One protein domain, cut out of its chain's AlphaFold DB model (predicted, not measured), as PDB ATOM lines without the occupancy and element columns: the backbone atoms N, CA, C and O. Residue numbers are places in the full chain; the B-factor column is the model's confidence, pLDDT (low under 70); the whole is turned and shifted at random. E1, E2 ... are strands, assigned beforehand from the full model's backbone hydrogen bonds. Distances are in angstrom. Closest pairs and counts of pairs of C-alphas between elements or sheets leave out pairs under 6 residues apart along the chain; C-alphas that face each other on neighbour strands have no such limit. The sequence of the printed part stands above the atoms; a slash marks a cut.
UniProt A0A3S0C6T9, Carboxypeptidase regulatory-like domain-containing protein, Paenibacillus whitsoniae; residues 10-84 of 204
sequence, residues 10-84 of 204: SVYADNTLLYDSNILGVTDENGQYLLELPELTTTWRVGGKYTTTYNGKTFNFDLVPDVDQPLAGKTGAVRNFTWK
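What this domain is: This is residues 10 to 84 of the 204 residues of the protein "Carboxypeptidase regulatory-like domain-containing protein" of Paenibacillus whitsoniae (UniProt A0A3S0C6T9). This is one strongly twisted sheet of five strands, curled like part of a barrel but open, with the tip of the long hairpin E3 and E4, residues 53 to 58, sticking out at one end. The shorter hairpin E1 and E2 is on one side of E3, E4 and the short E5 are on the other, and two long loops, residues 27 to 42 and 66 to 80, run between strands. The printed part has 75 residues with no named helix and five named strands, E1 to E5 along the chain; the sheet's order is E2, E1, E3, E4, E5, all antiparallel. The class is all strand, though under half of the residues, 35 of 75, are in named elements. The whole is only just compact, close to loose, with a radius of gyration of the C-alphas of 13.4 A, and elongated, spanning 46 by 26 by 19 A.

Where its parts are: Find C-alpha 10 at (143.711, 117.431, 142.000), where E1, residues 10 to 15, begins and runs 16.2 A. After a short link, E2 takes residues 22 to 26, 13.4 A. E3, residues 43 to 54, is the longest strand at 36.3 A; look for its start at C-alpha 43, (152.800, 100.149, 144.090). E4, residues 57 to 65, runs 25.9 A, and E5, residues 81 to 83, runs 6.6 A to C-alpha 83 at (137.280, 115.929, 152.507).

How they stand to each other: Start at the edge strand E2, which forms a hairpin with E1 at 163 degrees between their directions; N 25 and O 11 are 2.8 A apart, within hydrogen-bond range. E1 and E3 are neighbours, antiparallel at 156 degrees between their directions, with N 14 and O 45 at 2.7 A, within hydrogen-bond range, and C-alphas 11 and 48 facing each other at 4.3 A. E3 and E4 form a hairpin at 151 degrees, with N 50 and O 61 at 2.8 A. E4's pairing is staggered: residues 57 to 63 pair with E3, and residues 63 to 65 with E5. E4 and the edge strand E5 form a hairpin at 140 degrees, with N 82 and O 64 at 2.9 A. E3, E4 and E5 make a meander, each strand the antiparallel neighbour of the one before. Residues 71 to 72 pair antiparallel with residues 43 to 44 of E3. E1 and E2 are each apart from E4 and E5.

The domain as a whole: Look at Thr 41 and Asn 55 for the two C-alphas farthest apart, 45.9 A. The links E2 to E3 and E4 to E5 are long, and E3 to E4 is tight. The printed part has no cut. Its mean pLDDT is 92.0, and no printed residue is under 70.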
ATOM      1  N   SER A  10     142.515 118.100 142.512       96.25
ATOM      2  CA  SER A  10     143.711 117.431 142.000       96.25
ATOM      3  C   SER A  10     143.857 116.080 142.690       96.25
ATOM      4  O   SER A  10     144.032 116.024 143.905       96.25
ATOM      5  N   VAL A  11     143.773 114.993 141.932       97.00
ATOM      6  CA  VAL A  11     143.980 113.627 142.424       97.00
ATOM      7  C   VAL A  11     145.325 113.138 141.918       97.00
ATOM      8  O   VAL A  11     145.683 113.395 140.769       97.00
ATOM      9  N   TYR A  12     146.075 112.444 142.764       95.56
ATOM     10  CA  TYR A  12     147.400 111.958 142.416       95.56
ATOM     11  C   TYR A  12     147.593 110.489 142.782       95.56
ATOM     12  O   TYR A  12     146.987 109.981 143.728       95.56
ATOM     13  N   ALA A  13     148.461 109.825 142.022       95.88
ATOM     14  CA  ALA A  13     149.043 108.532 142.341       95.88
ATOM     15  C   ALA A  13     150.569 108.684 142.384       95.88
ATOM     16  O   ALA A  13     151.201 108.876 141.347       95.88
ATOM     17  N   ASP A  14     151.147 108.584 143.576       95.31
ATOM     18  CA  ASP A  14     152.583 108.671 143.831       95.31
ATOM     19  C   ASP A  14     153.208 107.277 143.796       95.31
ATOM     20  O   ASP A  14     152.763 106.355 144.491       95.31
ATOM     21  N   ASN A  15     154.253 107.112 142.990       94.06
ATOM     22  CA  ASN A  15     154.982 105.859 142.885       94.06
ATOM     23  C   ASN A  15     155.727 105.581 144.196       94.06
ATOM     24  O   ASN A  15     156.478 106.415 144.694       94.06
ATOM     25  N   THR A  16     155.561 104.388 144.763       93.38
ATOM     26  CA  THR A  16     156.217 104.049 146.037       93.38
ATOM     27  C   THR A  16     157.681 103.636 145.884       93.38
ATOM     28  O   THR A  16     158.361 103.447 146.887       93.38
ATOM     29  N   LEU A  17     158.145 103.411 144.652       92.25
ATOM     30  CA  LEU A  17     159.513 103.004 144.334       92.25
ATOM     31  C   LEU A  17     160.342 104.166 143.773       92.25
ATOM     32  O   LEU A  17     161.511 104.304 144.121       92.25
ATOM     33  N   LEU A  18     159.753 104.981 142.894       89.44
ATOM     34  CA  LEU A  18     160.431 106.092 142.225       89.44
ATOM     35  C   LEU A  18     160.065 107.419 142.892       89.44
ATOM     36  O   LEU A  18     158.913 107.840 142.860       89.44
ATOM     37  N   TYR A  19     161.065 108.077 143.474       86.88
ATOM     38  CA  TYR A  19     160.906 109.393 144.087       86.88
ATOM     39  C   TYR A  19     160.427 110.436 143.065       86.88
ATOM     40  O   TYR A  19     160.906 110.442 141.932       86.88
ATOM     41  N   ASP A  20     159.507 111.308 143.491       87.25
ATOM     42  CA  ASP A  20     158.950 112.419 142.697       87.25
ATOM     43  C   ASP A  20     158.387 111.989 141.329       87.25
ATOM     44  O   ASP A  20     158.418 112.718 140.340       87.25
ATOM     45  N   SER A  21     157.891 110.750 141.263       91.81
ATOM     46  CA  SER A  21     157.223 110.191 140.097       91.81
ATOM     47  C   SER A  21     155.757 109.979 140.431       91.81
ATOM     48  O   SER A  21     155.403 109.087 141.205       91.81
ATOM     49  N   ASN A  22     154.903 110.812 139.847       93.50
ATOM     50  CA  ASN A  22     153.476 110.778 140.097       93.50
ATOM     51  C   ASN A  22     152.653 110.941 138.821       93.50
ATOM     52  O   ASN A  22     153.101 111.465 137.802       93.50
ATOM     53  N   ILE A  23     151.424 110.449 138.898       95.44
ATOM     54  CA  ILE A  23     150.394 110.628 137.880       95.44
ATOM     55  C   ILE A  23     149.342 111.541 138.481       95.44
ATOM     56  O   ILE A  23     148.898 111.313 139.606       95.44
ATOM     57  N   LEU A  24     148.959 112.574 137.736       96.50
ATOM     58  CA  LEU A  24     147.999 113.581 138.169       96.50
ATOM     59  C   LEU A  24     146.733 113.500 137.322       96.50
ATOM     60  O   LEU A  24     146.788 113.283 136.114       96.50
ATOM     61  N   GLY A  25     145.602 113.739 137.964       96.50
ATOM     62  CA  GLY A  25     144.307 113.915 137.329       96.50
ATOM     63  C   GLY A  25     143.492 114.965 138.065       96.50
ATOM     64  O   GLY A  25     143.902 115.491 139.105       96.50
ATOM     65  N   VAL A  26     142.332 115.287 137.506       97.19
ATOM     66  CA  VAL A  26     141.411 116.271 138.069       97.19
ATOM     67  C   VAL A  26     140.007 115.685 138.066       97.19
ATOM     68  O   VAL A  26     139.635 115.018 137.102       97.19
ATOM     69  N   THR A  27     139.243 115.908 139.135       97.31
ATOM     70  CA  THR A  27     137.844 115.476 139.170       97.31
ATOM     71  C   THR A  27     136.962 116.308 138.242       97.31
ATOM     72  O   THR A  27     137.101 117.531 138.153       97.31
ATOM     73  N   ASP A  28     136.016 115.642 137.587       96.19
ATOM     74  CA  ASP A  28     134.996 116.271 136.751       96.19
ATOM     75  C   ASP A  28     133.888 116.951 137.581       96.19
ATOM     76  O   ASP A  28     133.961 117.055 138.808       96.19
ATOM     77  N   GLU A  29     132.844 117.455 136.919       94.19
ATOM     78  CA  GLU A  29     131.689 118.101 137.567       94.19
ATOM     79  C   GLU A  29     130.915 117.164 138.513       94.19
ATOM     80  O   GLU A  29     130.271 117.624 139.456       94.19
ATOM     81  N   ASN A  30     131.020 115.849 138.300       94.38
ATOM     82  CA  ASN A  30     130.397 114.810 139.116       94.38
ATOM     83  C   ASN A  30     131.333 114.287 140.217       94.38
ATOM     84  O   ASN A  30     130.974 113.348 140.931       94.38
ATOM     85  N   GLY A  31     132.521 114.879 140.381       94.81
ATOM     86  CA  GLY A  31     133.517 114.454 141.361       94.81
ATOM     87  C   GLY A  31     134.227 113.146 141.002       94.81
ATOM     88  O   GLY A  31     134.868 112.550 141.867       94.81
ATOM     89  N   GLN A  32     134.111 112.685 139.757       96.69
ATOM     90  CA  GLN A  32     134.731 111.457 139.269       96.69
ATOM     91  C   GLN A  32     136.103 111.752 138.666       96.69
ATOM     92  O   GLN A  32     136.343 112.832 138.135       96.69
ATOM     93  N   TYR A  33     137.012 110.785 138.739       96.81
ATOM     94  CA  TYR A  33     138.351 110.886 138.167       96.81
ATOM     95  C   TYR A  33     138.810 109.517 137.653       96.81
ATOM     96  O   TYR A  33     138.318 108.475 138.093       96.81
ATOM     97  N   LEU A  34     139.788 109.520 136.749       96.88
ATOM     98  CA  LEU A  34     140.458 108.319 136.260       96.88
ATOM     99  C   LEU A  34     141.956 108.599 136.149       96.88
ATOM    100  O   LEU A  34     142.352 109.588 135.535       96.88
ATOM    101  N   LEU A  35     142.777 107.732 136.743       96.06
ATOM    102  CA  LEU A  35     144.230 107.743 136.580       96.06
ATOM    103  C   LEU A  35     144.648 106.439 135.902       96.06
ATOM    104  O   LEU A  35     144.378 105.358 136.428       96.06
ATOM    105  N   GLU A  36     145.314 106.537 134.758       94.44
ATOM    106  CA  GLU A  36     145.871 105.377 134.063       94.44
ATOM    107  C   GLU A  36     147.230 105.021 134.666       94.44
ATOM    108  O   GLU A  36     148.193 105.778 134.553       94.44
ATOM    109  N   LEU A  37     147.308 103.868 135.332       92.06
ATOM    110  CA  LEU A  37     148.541 103.400 135.955       92.06
ATOM    111  C   LEU A  37     149.338 102.532 134.971       92.06
ATOM    112  O   LEU A  37     148.778 101.594 134.403       92.06
ATOM    113  N   PRO A  38     150.649 102.772 134.806       88.62
ATOM    114  CA  PRO A  38     151.515 101.892 134.035       88.62
ATOM    115  C   PRO A  38     151.504 100.461 134.580       88.62
ATOM    116  O   PRO A  38     151.533 100.256 135.799       88.62
ATOM    117  N   GLU A  39     151.590  99.471 133.687       83.81
ATOM    118  CA  GLU A  39     151.701  98.039 134.022       83.81
ATOM    119  C   GLU A  39     153.086  97.649 134.579       83.81
ATOM    120  O   GLU A  39     153.720  96.665 134.191       83.81
ATOM    121  N   LEU A  40     153.589  98.432 135.525       83.12
ATOM    122  CA  LEU A  40     154.842  98.193 136.217       83.12
ATOM    123  C   LEU A  40     154.586  97.374 137.485       83.12
ATOM    124  O   LEU A  40     153.567  97.530 138.162       83.12
ATOM    125  N   THR A  41     155.541  96.518 137.850       87.62
ATOM    126  CA  THR A  41     155.537  95.808 139.140       87.62
ATOM    127  C   THR A  41     155.969  96.769 140.256       87.62
ATOM    128  O   THR A  41     157.034  96.626 140.845       87.62
ATOM    129  N   THR A  42     155.152  97.791 140.497       92.12
ATOM    130  CA  THR A  42     155.310  98.784 141.565       92.12
ATOM    131  C   THR A  42     153.966  99.017 142.253       92.12
ATOM    132  O   THR A  42     152.912  98.591 141.759       92.12
ATOM    133  N   THR A  43     154.001  99.690 143.397       94.31
ATOM    134  CA  THR A  43     152.800 100.149 144.090       94.31
ATOM    135  C   THR A  43     152.675 101.665 144.024       94.31
ATOM    136  O   THR A  43     153.643 102.380 143.765       94.31
ATOM    137  N   TRP A  44     151.457 102.146 144.243       95.00
ATOM    138  CA  TRP A  44     151.113 103.558 144.198       95.00
ATOM    139  C   TRP A  44     150.364 103.943 145.466       95.00
ATOM    140  O   TRP A  44     149.460 103.221 145.894       95.00
ATOM    141  N   ARG A  45     150.727 105.074 146.067       94.69
ATOM    142  CA  ARG A  45     149.904 105.746 147.078       94.69
ATOM    143  C   ARG A  45     149.052 106.788 146.387       94.69
ATOM    144  O   ARG A  45     149.533 107.454 145.483       94.69
ATOM    145  N   VAL A  46     147.802 106.926 146.801       95.12
ATOM    146  CA  VAL A  46     146.895 107.896 146.192       95.12
ATOM    147  C   VAL A  46     146.447 108.934 147.203       95.12
ATOM    148  O   VAL A  46     146.321 108.642 148.391       95.12
ATOM    149  N   GLY A  47     146.166 110.132 146.716       93.69
ATOM    150  CA  GLY A  47     145.653 111.223 147.527       93.69
ATOM    151  C   GLY A  47     144.940 112.257 146.674       93.69
ATOM    152  O   GLY A  47     144.933 112.182 145.444       93.69
ATOM    153  N   GLY A  48     144.339 113.236 147.340       93.81
ATOM    154  CA  GLY A  48     143.706 114.366 146.678       93.81
ATOM    155  C   GLY A  48     144.059 115.679 147.356       93.81
ATOM    156  O   GLY A  48     144.261 115.721 148.568       93.81
ATOM    157  N   LYS A  49     144.113 116.753 146.575       93.00
ATOM    158  CA  LYS A  49     144.213 118.131 147.046       93.00
ATOM    159  C   LYS A  49     143.057 118.933 146.481       93.00
ATOM    160  O   LYS A  49     142.863 119.001 145.267       93.00
ATOM    161  N   TYR A  50     142.298 119.551 147.371       91.56
ATOM    162  CA  TYR A  50     141.212 120.449 147.023       91.56
ATOM    163  C   TYR A  50     141.608 121.884 147.351       91.56
ATOM    164  O   TYR A  50     141.820 122.234 148.514       91.56
ATOM    165  N   THR A  51     141.709 122.715 146.319       91.06
ATOM    166  CA  THR A  51     141.968 124.146 146.460       91.06
ATOM    167  C   THR A  51     140.701 124.910 146.119       91.06
ATOM    168  O   THR A  51     140.113 124.713 145.060       91.06
ATOM    169  N   THR A  52     140.282 125.798 147.013       89.88
ATOM    170  CA  THR A  52     139.084 126.620 146.825       89.88
ATOM    171  C   THR A  52     139.290 128.018 147.385       89.88
ATOM    172  O   THR A  52     140.212 128.262 148.168       89.88
ATOM    173  N   THR A  53     138.449 128.956 146.963       91.19
ATOM    174  CA  THR A  53     138.499 130.345 147.408       91.19
ATOM    175  C   THR A  53     137.259 130.694 148.219       91.19
ATOM    176  O   THR A  53     136.140 130.311 147.895       91.19
ATOM    177  N   TYR A  54     137.461 131.438 149.300       90.62
ATOM    178  CA  TYR A  54     136.389 131.951 150.144       90.62
ATOM    179  C   TYR A  54     136.760 133.357 150.601       90.62
ATOM    180  O   TYR A  54     137.866 133.568 151.098       90.62
ATOM    181  N   ASN A  55     135.866 134.326 150.371       91.75
ATOM    182  CA  ASN A  55     136.080 135.747 150.681       91.75
ATOM    183  C   ASN A  55     137.445 136.290 150.205       91.75
ATOM    184  O   ASN A  55     138.146 137.003 150.919       91.75
ATOM    185  N   GLY A  56     137.846 135.920 148.986       91.25
ATOM    186  CA  GLY A  56     139.105 136.366 148.381       91.25
ATOM    187  C   GLY A  56     140.367 135.684 148.923       91.25
ATOM    188  O   GLY A  56     141.466 136.049 148.515       91.25
ATOM    189  N   LYS A  57     140.237 134.689 149.808       91.00
ATOM    190  CA  LYS A  57     141.356 133.908 150.351       91.00
ATOM    191  C   LYS A  57     141.358 132.499 149.783       91.00
ATOM    192  O   LYS A  57     140.301 131.900 149.600       91.00
ATOM    193  N   THR A  58     142.549 131.958 149.555       90.75
ATOM    194  CA  THR A  58     142.736 130.593 149.053       90.75
ATOM    195  C   THR A  58     142.937 129.613 150.203       90.75
ATOM    196  O   THR A  58     143.814 129.795 151.049       90.75
ATOM    197  N   PHE A  59     142.162 128.535 150.182       89.69
ATOM    198  CA  PHE A  59     142.216 127.425 151.121       89.69
ATOM    199  C   PHE A  59     142.622 126.156 150.369       89.69
ATOM    200  O   PHE A  59     142.181 125.922 149.248       89.69
ATOM    201  N   ASN A  60     143.486 125.354 150.983       89.12
ATOM    202  CA  ASN A  60     143.989 124.089 150.460       89.12
ATOM    203  C   ASN A  60     143.710 122.970 151.463       89.12
ATOM    204  O   ASN A  60     144.090 123.068 152.630       89.12
ATOM    205  N   PHE A  61     143.072 121.908 151.004       88.56
ATOM    206  CA  PHE A  61     142.691 120.779 151.834       88.56
ATOM    207  C   PHE A  61     143.254 119.501 151.243       88.56
ATOM    208  O   PHE A  61     143.119 119.262 150.043       88.56
ATOM    209  N   ASP A  62     143.843 118.672 152.092       88.88
ATOM    210  CA  ASP A  62     144.148 117.299 151.726       88.88
ATOM    211  C   ASP A  62     142.871 116.462 151.852       88.88
ATOM    212  O   ASP A  62     142.106 116.583 152.815       88.88
ATOM    213  N   LEU A  63     142.623 115.619 150.855       90.88
ATOM    214  CA  LEU A  63     141.541 114.651 150.887       90.88
ATOM    215  C   LEU A  63     142.071 113.298 151.338       90.88
ATOM    216  O   LEU A  63     143.144 112.861 150.924       90.88
ATOM    217  N   VAL A  64     141.280 112.620 152.162       88.56
ATOM    218  CA  VAL A  64     141.653 111.330 152.741       88.56
ATOM    219  C   VAL A  64     140.980 110.214 151.942       88.56
ATOM    220  O   VAL A  64     139.753 110.269 151.785       88.56
ATOM    221  N   PRO A  65     141.731 109.218 151.434       92.44
ATOM    222  CA  PRO A  65     141.136 108.057 150.783       92.44
ATOM    223  C   PRO A  65     140.306 107.237 151.779       92.44
ATOM    224  O   PRO A  65     140.622 107.155 152.966       92.44
ATOM    225  N   ASP A  66     139.250 106.603 151.283       93.50
ATOM    226  CA  ASP A  66     138.445 105.625 152.014       93.50
ATOM    227  C   ASP A  66     139.272 104.408 152.453       93.50
ATOM    228  O   ASP A  66     139.092 103.899 153.560       93.50
ATOM    229  N   VAL A  67     140.221 103.990 151.613       94.00
ATOM    230  CA  VAL A  67     141.202 102.943 151.902       94.00
ATOM    231  C   VAL A  67     142.619 103.510 151.801       94.00
ATOM    232  O   VAL A  67     143.178 103.632 150.707       94.00
ATOM    233  N   ASP A  68     143.217 103.810 152.956       90.88
ATOM    234  CA  ASP A  68     144.590 104.322 153.087       90.88
ATOM    235  C   ASP A  68     145.634 103.191 153.017       90.88
ATOM    236  O   ASP A  68     146.314 102.844 153.983       90.88
ATOM    237  N   GLN A  69     145.698 102.537 151.855       93.38
ATOM    238  CA  GLN A  69     146.689 101.509 151.539       93.38
ATOM    239  C   GLN A  69     147.184 101.663 150.098       93.38
ATOM    240  O   GLN A  69     146.376 101.979 149.211       93.38
ATOM    241  N   PRO A  70     148.477 101.383 149.832       92.50
ATOM    242  CA  PRO A  70     148.992 101.341 148.473       92.50
ATOM    243  C   PRO A  70     148.228 100.339 147.604       92.50
ATOM    244  O   PRO A  70     147.768  99.304 148.083       92.50
ATOM    245  N   LEU A  71     148.137 100.628 146.311       91.94
ATOM    246  CA  LEU A  71     147.566  99.727 145.311       91.94
ATOM    247  C   LEU A  71     148.641  99.261 144.328       91.94
ATOM    248  O   LEU A  71     149.600  99.984 144.053       91.94
ATOM    249  N   ALA A  72     148.501  98.044 143.807       91.44
ATOM    250  CA  ALA A  72     149.407  97.513 142.794       91.44
ATOM    251  C   ALA A  72     149.054  98.086 141.415       91.44
ATOM    252  O   ALA A  72     147.891  98.046 141.011       91.44
ATOM    253  N   GLY A  73     150.055  98.566 140.670       87.75
ATOM    254  CA  GLY A  73     149.834  99.165 139.345       87.75
ATOM    255  C   GLY A  73     149.117  98.224 138.370       87.75
ATOM    256  O   GLY A  73     148.197  98.642 137.682       87.75
ATOM    257  N   LYS A  74     149.462  96.929 138.390       87.25
ATOM    258  CA  LYS A  74     148.885  95.905 137.498       87.25
ATOM    259  C   LYS A  74     147.404  95.598 137.721       87.25
ATOM    260  O   LYS A  74     146.759  95.098 136.810       87.25
ATOM    261  N   THR A  75     146.884  95.807 138.929       87.12
ATOM    262  CA  THR A  75     145.479  95.495 139.246       87.12
ATOM    263  C   THR A  75     144.623  96.746 139.365       87.12
ATOM    264  O   THR A  75     143.409  96.664 139.204       87.12
ATOM    265  N   GLY A  76     145.236  97.891 139.675       89.38
ATOM    266  CA  GLY A  76     144.514  99.111 140.009       89.38
ATOM    267  C   GLY A  76     143.624  98.942 141.244       89.38
ATOM    268  O   GLY A  76     143.706  97.943 141.968       89.38
ATOM    269  N   ALA A  77     142.789  99.951 141.498       93.06
ATOM    270  CA  ALA A  77     141.666  99.883 142.424       93.06
ATOM    271  C   ALA A  77     140.741 101.098 142.246       93.06
ATOM    272  O   ALA A  77     141.147 102.120 141.696       93.06
ATOM    273  N   VAL A  78     139.527 101.012 142.794       94.75
ATOM    274  CA  VAL A  78     138.668 102.181 143.024       94.75
ATOM    275  C   VAL A  78     139.005 102.778 144.390       94.75
ATOM    276  O   VAL A  78     139.218 102.041 145.362       94.75
ATOM    277  N   ARG A  79     139.087 104.108 144.458       94.81
ATOM    278  CA  ARG A  79     139.288 104.865 145.696       94.81
ATOM    279  C   ARG A  79     138.322 106.034 145.715       94.81
ATOM    280  O   ARG A  79     138.180 106.740 144.723       94.81
ATOM    281  N   ASN A  80     137.651 106.224 146.840       94.38
ATOM    282  CA  ASN A  80     136.852 107.418 147.072       94.38
ATOM    283  C   ASN A  80     137.596 108.304 148.055       94.38
ATOM    284  O   ASN A  80     138.193 107.818 149.012       94.38
ATOM    285  N   PHE A  81     137.535 109.610 147.846       92.62
ATOM    286  CA  PHE A  81     138.165 110.567 148.739       92.62
ATOM    287  C   PHE A  81     137.107 111.344 149.497       92.62
ATOM    288  O   PHE A  81     136.135 111.826 148.921       92.62
ATOM    289  N   THR A  82     137.316 111.489 150.799       88.38
ATOM    290  CA  THR A  82     136.495 112.365 151.628       88.38
ATOM    291  C   THR A  82     137.323 113.555 152.056       88.38
ATOM    292  O   THR A  82     138.433 113.417 152.577       88.38
ATOM    293  N   TRP A  83     136.752 114.738 151.877       84.31
ATOM    294  CA  TRP A  83     137.280 115.929 152.507       84.31
ATOM    295  C   TRP A  83     137.055 115.848 154.016       84.31
ATOM    296  O   TRP A  83     135.924 115.901 154.498       84.31
ATOM    297  N   LYS A  84     138.152 115.680 154.753       70.50
ATOM    298  CA  LYS A  84     138.188 115.786 156.213       70.50
ATOM    299  C   LYS A  84     138.849 117.120 156.578       70.50
ATOM    300  O   LYS A  84     139.690 117.607 155.829       70.50
TER     301      LYS A  84